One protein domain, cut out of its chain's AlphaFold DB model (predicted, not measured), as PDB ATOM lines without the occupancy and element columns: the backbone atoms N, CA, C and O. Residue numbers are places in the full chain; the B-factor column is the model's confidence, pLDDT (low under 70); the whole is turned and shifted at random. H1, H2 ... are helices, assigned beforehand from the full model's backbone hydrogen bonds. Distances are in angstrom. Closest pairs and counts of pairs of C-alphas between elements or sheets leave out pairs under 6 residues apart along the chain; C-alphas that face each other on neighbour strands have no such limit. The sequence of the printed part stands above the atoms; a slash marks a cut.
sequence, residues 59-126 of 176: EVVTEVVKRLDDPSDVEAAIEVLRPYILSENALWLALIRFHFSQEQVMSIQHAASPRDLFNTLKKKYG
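This is residues 59 to 126 of the 176 residues of an uncharacterized protein of Oncopeltus fasciatus (UniProt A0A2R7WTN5). A short row of helices is built round H3, which sits in the middle of an elongated body, with H1 and H2 towards one end and H4 and H5 towards the other. H5 packs beside H3 through its first turns, residues 114 to 118, and runs nearly alongside it, while H1 and H2 are joined to the rest by few contacts. The printed part has 68 residues with five named helices, in the order H1, H2, H3, H4, H5 along the chain, and no named strand; the class is all helix. It is compact, with a radius of gyration of the C-alphas of 11.9 A, and the C-alphas span 33 by 20 by 17 A.

H3, residues 88 to 99, is 17.0 A long from first to last C-alpha and begins at C-alpha 88, (13.409, -13.475, 23.629). H5, residues 114 to 125, also has 12 residues, is 15.9 A long and ends at C-alpha 125, (12.806, -35.113, 29.335). H2, residues 71 to 80, is 14.4 A long. H1, residues 59 to 65, begins at C-alpha 59, (19.963, -9.092, 14.210), and is 10.0 A long. H4 is the five residues 102 to 106, 6.1 A long.

The centre of H3 is 3.0 A from the mean of the C-alphas, the nearest of the five. H3 and H5 touch, at a shallow tilt of 21 degrees, the same way; H5 does so with residues 114 to 118 alone, and the closest C-alphas are those of Trp 92 and Pro 114, 5.7 A apart. H2 and H3 form a helical hairpin: they only just touch, with 3 pairs of C-alphas within 8 A, and run opposite ways at a shallow tilt of 20 degrees. Their closest C-alphas, of Ile 78 and Glu 88, are 7.2 A apart. H1 is close to but not clearly touching H3, with the C-alphas of Val 65 and Leu 91 7.1 A apart, at a steep tilt of 44 degrees. H1 is also close to but not clearly touching H2, with the C-alphas of Val 65 and Val 74 6.6 A apart. H4 and H5 only just touch, with 3 pairs of C-alphas within 8 A, H5 with residues 117 to 121 alone; the closest are those of Val 105 and Leu 121, 7.2 A apart. H2 and H5 are apart. In H1, H2, H3, H4 and H5 every O i to N i+4 pair is within hydrogen-bond range.

The two C-alphas farthest apart, of Pro 83 and Glu 103, are 34.0 A apart. The printed part has no cut. The links H1 to H2 and H3 to H4 are tight, and those from H2 to H3 and from H4 to H5 are short. The mean pLDDT of the printed part is 93.5, and no printed residue is under 70.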
ATOM      1  N   GLU A  59      20.153  -7.820  14.904       91.31
ATOM      2  CA  GLU A  59      19.963  -9.092  14.210       91.31
ATOM      3  C   GLU A  59      21.145 -10.038  14.439       91.31
ATOM      4  O   GLU A  59      20.946 -11.217  14.729       91.31
ATOM      5  N   VAL A  60      22.375  -9.521  14.342       91.81
ATOM      6  CA  VAL A  60      23.601 -10.312  14.502       91.81
ATOM      7  C   VAL A  60      23.775 -10.721  15.956       91.81
ATOM      8  O   VAL A  60      24.033 -11.892  16.222       91.81
ATOM      9  N   VAL A  61      23.560  -9.795  16.895       91.94
ATOM     10  CA  VAL A  61      23.598 -10.100  18.332       91.94
ATOM     11  C   VAL A  61      22.582 -11.191  18.669       91.94
ATOM     12  O   VAL A  61      22.931 -12.200  19.279       91.94
ATOM     13  N   THR A  62      21.344 -11.051  18.191       92.75
ATOM     14  CA  THR A  62      20.294 -12.058  18.388       92.75
ATOM     15  C   THR A  62      20.698 -13.415  17.802       92.75
ATOM     16  O   THR A  62      20.489 -14.444  18.440       92.75
ATOM     17  N   GLU A  63      21.291 -13.450  16.606       93.38
ATOM     18  CA  GLU A  63      21.775 -14.695  16.006       93.38
ATOM     19  C   GLU A  63      22.904 -15.333  16.817       93.38
ATOM     20  O   GLU A  63      22.854 -16.539  17.051       93.38
ATOM     21  N   VAL A  64      23.882 -14.561  17.293       92.75
ATOM     22  CA  VAL A  64      24.960 -15.075  18.154       92.75
ATOM     23  C   VAL A  64      24.377 -15.724  19.410       92.75
ATOM     24  O   VAL A  64      24.689 -16.878  19.690       92.75
ATOM     25  N   VAL A  65      23.451 -15.046  20.096       94.31
ATOM     26  CA  VAL A  65      22.809 -15.571  21.313       94.31
ATOM     27  C   VAL A  65      21.990 -16.841  21.033       94.31
ATOM     28  O   VAL A  65      21.973 -17.745  21.861       94.31
ATOM     29  N   LYS A  66      21.373 -16.990  19.849       95.00
ATOM     30  CA  LYS A  66      20.662 -18.233  19.465       95.00
ATOM     31  C   LYS A  66      21.555 -19.474  19.390       95.00
ATOM     32  O   LYS A  66      21.015 -20.575  19.317       95.00
ATOM     33  N   ARG A  67      22.879 -19.312  19.304       94.56
ATOM     34  CA  ARG A  67      23.830 -20.434  19.226       94.56
ATOM     35  C   ARG A  67      24.269 -20.940  20.599       94.56
ATOM     36  O   ARG A  67      24.969 -21.943  20.644       94.56
ATOM     37  N   LEU A  68      23.863 -20.272  21.678       94.31
ATOM     38  CA  LEU A  68      24.065 -20.768  23.035       94.31
ATOM     39  C   LEU A  68      23.171 -21.986  23.275       94.31
ATOM     40  O   LEU A  68      21.987 -21.985  22.930       94.31
ATOM     41  N   ASP A  69      23.764 -23.020  23.856       93.44
ATOM     42  CA  ASP A  69      23.133 -24.293  24.176       93.44
ATOM     43  C   ASP A  69      22.800 -24.440  25.664       93.44
ATOM     44  O   ASP A  69      22.019 -25.318  26.013       93.44
ATOM     45  N   ASP A  70      23.322 -23.587  26.544       93.12
ATOM     46  CA  ASP A  70      22.954 -23.596  27.957       93.12
ATOM     47  C   ASP A  70      21.852 -22.559  28.276       93.12
ATOM     48  O   ASP A  70      21.956 -21.384  27.902       93.12
ATOM     49  N   PRO A  71      20.770 -22.946  28.984       94.31
ATOM     50  CA  PRO A  71      19.705 -22.016  29.354       94.31
ATOM     51  C   PRO A  71      20.159 -20.876  30.270       94.31
ATOM     52  O   PRO A  71      19.591 -19.790  30.186       94.31
ATOM     53  N   SER A  72      21.129 -21.100  31.157       94.25
ATOM     54  CA  SER A  72      21.642 -20.063  32.054       94.25
ATOM     55  C   SER A  72      22.459 -19.026  31.289       94.25
ATOM     56  O   SER A  72      22.316 -17.835  31.561       94.25
ATOM     57  N   ASP A  73      23.214 -19.447  30.274       95.00
ATOM     58  CA  ASP A  73      23.931 -18.524  29.391       95.00
ATOM     59  C   ASP A  73      22.963 -17.685  28.546       95.00
ATOM     60  O   ASP A  73      23.150 -16.475  28.400       95.00
ATOM     61  N   VAL A  74      21.880 -18.291  28.042       95.50
ATOM     62  CA  VAL A  74      20.814 -17.557  27.337       95.50
ATOM     63  C   VAL A  74      20.144 -16.532  28.256       95.50
ATOM     64  O   VAL A  74      19.898 -15.404  27.833       95.50
ATOM     65  N   GLU A  75      19.857 -16.884  29.511       95.44
ATOM     66  CA  GLU A  75      19.266 -15.954  30.483       95.44
ATOM     67  C   GLU A  75      20.203 -14.785  30.811       95.44
ATOM     68  O   GLU A  75      19.770 -13.631  30.761       95.44
ATOM     69  N   ALA A  76      21.482 -15.064  31.066       94.69
ATOM     70  CA  ALA A  76      22.491 -14.036  31.310       94.69
ATOM     71  C   ALA A  76      22.663 -13.114  30.091       94.69
ATOM     72  O   ALA A  76      22.714 -11.890  30.227       94.69
ATOM     73  N   ALA A  77      22.680 -13.680  28.882       92.94
ATOM     74  CA  ALA A  77      22.731 -12.914  27.643       92.94
ATOM     75  C   ALA A  77      21.494 -12.023  27.466       92.94
ATOM     76  O   ALA A  77      21.633 -10.867  27.071       92.94
ATOM     77  N   ILE A  78      20.293 -12.514  27.792       93.12
ATOM     78  CA  ILE A  78      19.063 -11.709  27.760       93.12
ATOM     79  C   ILE A  78      19.143 -10.532  28.730       93.12
ATOM     80  O   ILE A  78      18.706  -9.434  28.388       93.12
ATOM     81  N   GLU A  79      19.684 -10.745  29.925       92.56
ATOM     82  CA  GLU A  79      19.819  -9.697  30.933       92.56
ATOM     83  C   GLU A  79      20.803  -8.603  30.496       92.56
ATOM     84  O   GLU A  79      20.471  -7.419  30.559       92.56
ATOM     85  N   VAL A  80      21.977  -8.995  29.994       91.06
ATOM     86  CA  VAL A  80      23.057  -8.063  29.629       91.06
ATOM     87  C   VAL A  80      22.812  -7.388  28.275       91.06
ATOM     88  O   VAL A  80      23.082  -6.200  28.116       91.06
ATOM     89  N   LEU A  81      22.278  -8.119  27.292       90.50
ATOM     90  CA  LEU A  81      22.149  -7.671  25.900       90.50
ATOM     91  C   LEU A  81      20.724  -7.236  25.537       90.50
ATOM     92  O   LEU A  81      20.420  -7.069  24.356       90.50
ATOM     93  N   ARG A  82      19.843  -7.033  26.528       89.88
ATOM     94  CA  ARG A  82      18.419  -6.712  26.324       89.88
ATOM     95  C   ARG A  82      18.142  -5.652  25.246       89.88
ATOM     96  O   ARG A  82      17.253  -5.903  24.436       89.88
ATOM     97  N   PRO A  83      18.858  -4.508  25.173       89.00
ATOM     98  CA  PRO A  83      18.582  -3.484  24.157       89.00
ATOM     99  C   PRO A  83      18.822  -3.954  22.713       89.00
ATOM    100  O   PRO A  83      18.292  -3.361  21.779       89.00
ATOM    101  N   TYR A  84      19.611  -5.014  22.540       90.06
ATOM    102  CA  TYR A  84      20.085  -5.530  21.256       90.06
ATOM    103  C   TYR A  84      19.422  -6.862  20.868       90.06
ATOM    104  O   TYR A  84      19.715  -7.412  19.808       90.06
ATOM    105  N   ILE A  85      18.527  -7.398  21.707       92.06
ATOM    106  CA  ILE A  85      17.800  -8.642  21.439       92.06
ATOM    107  C   ILE A  85      16.441  -8.324  20.825       92.06
ATOM    108  O   ILE A  85      15.577  -7.712  21.449       92.06
ATOM    109  N   LEU A  86      16.220  -8.818  19.607       92.62
ATOM    110  CA  LEU A  86      14.979  -8.576  18.868       92.62
ATOM    111  C   LEU A  86      13.798  -9.405  19.390       92.62
ATOM    112  O   LEU A  86      12.644  -8.997  19.271       92.62
ATOM    113  N   SER A  87      14.058 -10.606  19.913       93.88
ATOM    114  CA  SER A  87      12.997 -11.504  20.374       93.88
ATOM    115  C   SER A  87      13.510 -12.563  21.344       93.88
ATOM    116  O   SER A  87      14.125 -13.543  20.926       93.88
ATOM    117  N   GLU A  88      13.156 -12.433  22.623       94.69
ATOM    118  CA  GLU A  88      13.409 -13.475  23.629       94.69
ATOM    119  C   GLU A  88      12.722 -14.797  23.248       94.69
ATOM    120  O   GLU A  88      13.307 -15.871  23.364       94.69
ATOM    121  N   ASN A  89      11.501 -14.732  22.705       95.94
ATOM    122  CA  ASN A  89      10.764 -15.913  22.249       95.94
ATOM    123  C   ASN A  89      11.536 -16.705  21.187       95.94
ATOM    124  O   ASN A  89      11.536 -17.935  21.221       95.94
ATOM    125  N   ALA A  90      12.206 -16.021  20.255       94.69
ATOM    126  CA  ALA A  90      13.011 -16.682  19.235       94.69
ATOM    127  C   ALA A  90      14.239 -17.391  19.829       94.69
ATOM    128  O   ALA A  90      14.605 -18.455  19.330       94.69
ATOM    129  N   LEU A  91      14.838 -16.837  20.892       96.62
ATOM    130  CA  LEU A  91      15.952 -17.463  21.614       96.62
ATOM    131  C   LEU A  91      15.498 -18.760  22.290       96.62
ATOM    132  O   LEU A  91      16.067 -19.821  22.045       96.62
ATOM    133  N   TRP A  92      14.400 -18.708  23.047       97.12
ATOM    134  CA  TRP A  92      13.839 -19.889  23.707       97.12
ATOM    135  C   TRP A  92      13.407 -20.972  22.713       97.12
ATOM    136  O   TRP A  92      13.616 -22.156  22.961       97.12
ATOM    137  N   LEU A  93      12.846 -20.597  21.558       96.06
ATOM    138  CA  LEU A  93      12.512 -21.560  20.503       96.06
ATOM    139  C   LEU A  93      13.755 -22.199  19.869       96.06
ATOM    140  O   LEU A  93      13.705 -23.380  19.527       96.06
ATOM    141  N   ALA A  94      14.850 -21.451  19.703       96.19
ATOM    142  CA  ALA A  94      16.118 -22.005  19.229       96.19
ATOM    143  C   ALA A  94      16.674 -23.027  20.232       96.19
ATOM    144  O   ALA A  94      16.980 -24.154  19.846       96.19
ATOM    145  N   LEU A  95      16.664 -22.679  21.520       95.94
ATOM    146  CA  LEU A  95      17.102 -23.559  22.601       95.94
ATOM    147  C   LEU A  95      16.238 -24.830  22.701       95.94
ATOM    148  O   LEU A  95      16.754 -25.940  22.824       95.94
ATOM    149  N   ILE A  96      14.912 -24.706  22.553       96.38
ATOM    150  CA  ILE A  96      14.006 -25.865  22.499       96.38
ATOM    151  C   ILE A  96      14.376 -26.799  21.344       96.38
ATOM    152  O   ILE A  96      14.452 -28.010  21.537       96.38
ATOM    153  N   ARG A  97      14.602 -26.250  20.145       95.06
ATOM    154  CA  ARG A  97      14.963 -27.041  18.956       95.06
ATOM    155  C   ARG A  97      16.307 -27.747  19.111       95.06
ATOM    156  O   ARG A  97      16.503 -28.785  18.487       95.06
ATOM    157  N   PHE A  98      17.216 -27.184  19.903       94.81
ATOM    158  CA  PHE A  98      18.515 -27.784  20.171       94.81
ATOM    159  C   PHE A  98      18.415 -29.004  21.102       94.81
ATOM    160  O   PHE A  98      19.002 -30.052  20.805       94.81
ATOM    161  N   HIS A  99      17.652 -28.899  22.198       95.12
ATOM    162  CA  HIS A  99      17.581 -29.969  23.202       95.12
ATOM    163  C   HIS A  99      16.488 -31.014  22.970       95.12
ATOM    164  O   HIS A  99      16.636 -32.134  23.456       95.12
ATOM    165  N   PHE A 100      15.396 -30.676  22.280       95.88
ATOM    166  CA  PHE A 100      14.208 -31.531  22.213       95.88
ATOM    167  C   PHE A 100      13.822 -31.897  20.780       95.88
ATOM    168  O   PHE A 100      13.915 -31.089  19.855       95.88
ATOM    169  N   SER A 101      13.320 -33.120  20.598       94.81
ATOM    170  CA  SER A 101      12.760 -33.563  19.319       94.81
ATOM    171  C   SER A 101      11.383 -32.937  19.067       94.81
ATOM    172  O   SER A 101      10.663 -32.576  20.000       94.81
ATOM    173  N   GLN A 102      10.962 -32.855  17.798       94.19
ATOM    174  CA  GLN A 102       9.623 -32.345  17.466       94.19
ATOM    175  C   GLN A 102       8.506 -33.144  18.152       94.19
ATOM    176  O   GLN A 102       7.533 -32.558  18.614       94.19
ATOM    177  N   GLU A 103       8.669 -34.461  18.290       94.12
ATOM    178  CA  GLU A 103       7.706 -35.325  18.980       94.12
ATOM    179  C   GLU A 103       7.563 -34.959  20.465       94.12
ATOM    180  O   GLU A 103       6.449 -34.880  20.988       94.12
ATOM    181  N   GLN A 104       8.680 -34.673  21.144       93.75
ATOM    182  CA  GLN A 104       8.669 -34.224  22.539       93.75
ATOM    183  C   GLN A 104       7.970 -32.872  22.678       93.75
ATOM    184  O   GLN A 104       7.146 -32.705  23.579       93.75
ATOM    185  N   VAL A 105       8.245 -31.935  21.765       94.25
ATOM    186  CA  VAL A 105       7.628 -30.600  21.749       94.25
ATOM    187  C   VAL A 105       6.117 -30.694  21.527       94.25
ATOM    188  O   VAL A 105       5.352 -30.118  22.297       94.25
ATOM    189  N   MET A 106       5.671 -31.473  20.537       92.81
ATOM    190  CA  MET A 106       4.245 -31.676  20.241       92.81
ATOM    191  C   MET A 106       3.491 -32.407  21.360       92.81
ATOM    192  O   MET A 106       2.268 -32.314  21.437       92.81
ATOM    193  N   SER A 107       4.198 -33.117  22.247       93.31
ATOM    194  CA  SER A 107       3.580 -33.770  23.407       93.31
ATOM    195  C   SER A 107       3.045 -32.785  24.455       93.31
ATOM    196  O   SER A 107       2.256 -33.181  25.315       93.31
ATOM    197  N   ILE A 108       3.476 -31.520  24.413       92.44
ATOM    198  CA  ILE A 108       3.032 -30.474  25.333       92.44
ATOM    199  C   ILE A 108       1.962 -29.631  24.637       92.44
ATOM    200  O   ILE A 108       2.246 -28.876  23.714       92.44
ATOM    201  N   GLN A 109       0.714 -29.759  25.091       81.81
ATOM    202  CA  GLN A 109      -0.441 -29.108  24.457       81.81
ATOM    203  C   GLN A 109      -0.645 -27.653  24.901       81.81
ATOM    204  O   GLN A 109      -1.226 -26.856  24.168       81.81
ATOM    205  N   HIS A 110      -0.173 -27.299  26.099       84.00
ATOM    206  CA  HIS A 110      -0.416 -25.994  26.704       84.00
ATOM    207  C   HIS A 110       0.874 -25.420  27.286       84.00
ATOM    208  O   HIS A 110       1.401 -25.932  28.271       84.00
ATOM    209  N   ALA A 111       1.358 -24.337  26.684       88.31
ATOM    210  CA  ALA A 111       2.426 -23.509  27.223       88.31
ATOM    211  C   ALA A 111       2.081 -22.035  26.981       88.31
ATOM    212  O   ALA A 111       1.692 -21.666  25.874       88.31
ATOM    213  N   ALA A 112       2.200 -21.205  28.020       91.38
ATOM    214  CA  ALA A 112       1.876 -19.779  27.938       91.38
ATOM    215  C   ALA A 112       2.946 -18.982  27.171       91.38
ATOM    216  O   ALA A 112       2.633 -17.990  26.514       91.38
ATOM    217  N   SER A 113       4.197 -19.440  27.209       94.94
ATOM    218  CA  SER A 113       5.318 -18.870  26.466       94.94
ATOM    219  C   SER A 113       6.311 -19.960  26.031       94.94
ATOM    220  O   SER A 113       6.318 -21.055  26.604       94.94
ATOM    221  N   PRO A 114       7.200 -19.684  25.057       95.12
ATOM    222  CA  PRO A 114       8.310 -20.580  24.731       95.12
ATOM    223  C   PRO A 114       9.213 -20.893  25.931       95.12
ATOM    224  O   PRO A 114       9.705 -22.010  26.049       95.12
ATOM    225  N   ARG A 115       9.388 -19.950  26.864       95.69
ATOM    226  CA  ARG A 115      10.145 -20.190  28.100       95.69
ATOM    227  C   ARG A 115       9.446 -21.211  29.003       95.69
ATOM    228  O   ARG A 115      10.087 -22.118  29.528       95.69
ATOM    229  N   ASP A 116       8.123 -21.122  29.135       95.81
ATOM    230  CA  ASP A 116       7.335 -22.094  29.909       95.81
ATOM    231  C   ASP A 116       7.334 -23.479  29.257       95.81
ATOM    232  O   ASP A 116       7.437 -24.502  29.944       95.81
ATOM    233  N   LEU A 117       7.264 -23.515  27.922       96.50
ATOM    234  CA  LEU A 117       7.399 -24.741  27.142       96.50
ATOM    235  C   LEU A 117       8.756 -25.400  27.403       96.50
ATOM    236  O   LEU A 117       8.802 -26.584  27.737       96.50
ATOM    237  N   PHE A 118       9.844 -24.630  27.331       96.56
ATOM    238  CA  PHE A 118      11.192 -25.108  27.630       96.56
ATOM    239  C   PHE A 118      11.291 -25.678  29.048       96.56
ATOM    240  O   PHE A 118      11.739 -26.807  29.227       96.56
ATOM    241  N   ASN A 119      10.810 -24.948  30.057       95.62
ATOM    242  CA  ASN A 119      10.848 -25.396  31.451       95.62
ATOM    243  C   ASN A 119      10.055 -26.692  31.676       95.62
ATOM    244  O   ASN A 119      10.471 -27.554  32.452       95.62
ATOM    245  N   THR A 120       8.926 -26.849  30.986       96.06
ATOM    246  CA  THR A 120       8.107 -28.067  31.044       96.06
ATOM    247  C   THR A 120       8.825 -29.249  30.393       96.06
ATOM    248  O   THR A 120       8.883 -30.335  30.973       96.06
ATOM    249  N   LEU A 121       9.422 -29.036  29.218       95.94
ATOM    250  CA  LEU A 121      10.199 -30.049  28.505       95.94
ATOM    251  C   LEU A 121      11.446 -30.463  29.292       95.94
ATOM    252  O   LEU A 121      11.664 -31.657  29.484       95.94
ATOM    253  N   LYS A 122      12.197 -29.500  29.842       94.62
ATOM    254  CA  LYS A 122      13.371 -29.735  30.697       94.62
ATOM    255  C   LYS A 122      13.022 -30.612  31.897       94.62
ATOM    256  O   LYS A 122      13.740 -31.563  32.184       94.62
ATOM    257  N   LYS A 123      11.902 -30.337  32.575       93.44
ATOM    258  CA  LYS A 123      11.436 -31.150  33.714       93.44
ATOM    259  C   LYS A 123      11.040 -32.573  33.314       93.44
ATOM    260  O   LYS A 123      11.212 -33.486  34.113       93.44
ATOM    261  N   LYS A 124      10.480 -32.763  32.115       93.12
ATOM    262  CA  LYS A 124       9.937 -34.053  31.661       93.12
ATOM    263  C   LYS A 124      10.979 -34.954  30.993       93.12
ATOM    264  O   LYS A 124      10.928 -36.164  31.182       93.12
ATOM    265  N   TYR A 125      11.881 -34.378  30.202       92.19
ATOM    266  CA  TYR A 125      12.806 -35.113  29.335       92.19
ATOM    267  C   TYR A 125      14.285 -34.910  29.686       92.19
ATOM    268  O   TYR A 125      15.121 -35.654  29.181       92.19
ATOM    269  N   GLY A 126      14.613 -33.947  30.554       90.50
ATOM    270  CA  GLY A 126      15.996 -33.532  30.794       90.50
ATOM    271  C   GLY A 126      16.551 -32.678  29.652       90.50
ATOM    272  O   GLY A 126      15.839 -32.361  28.703       90.50
TER     273      GLY A 126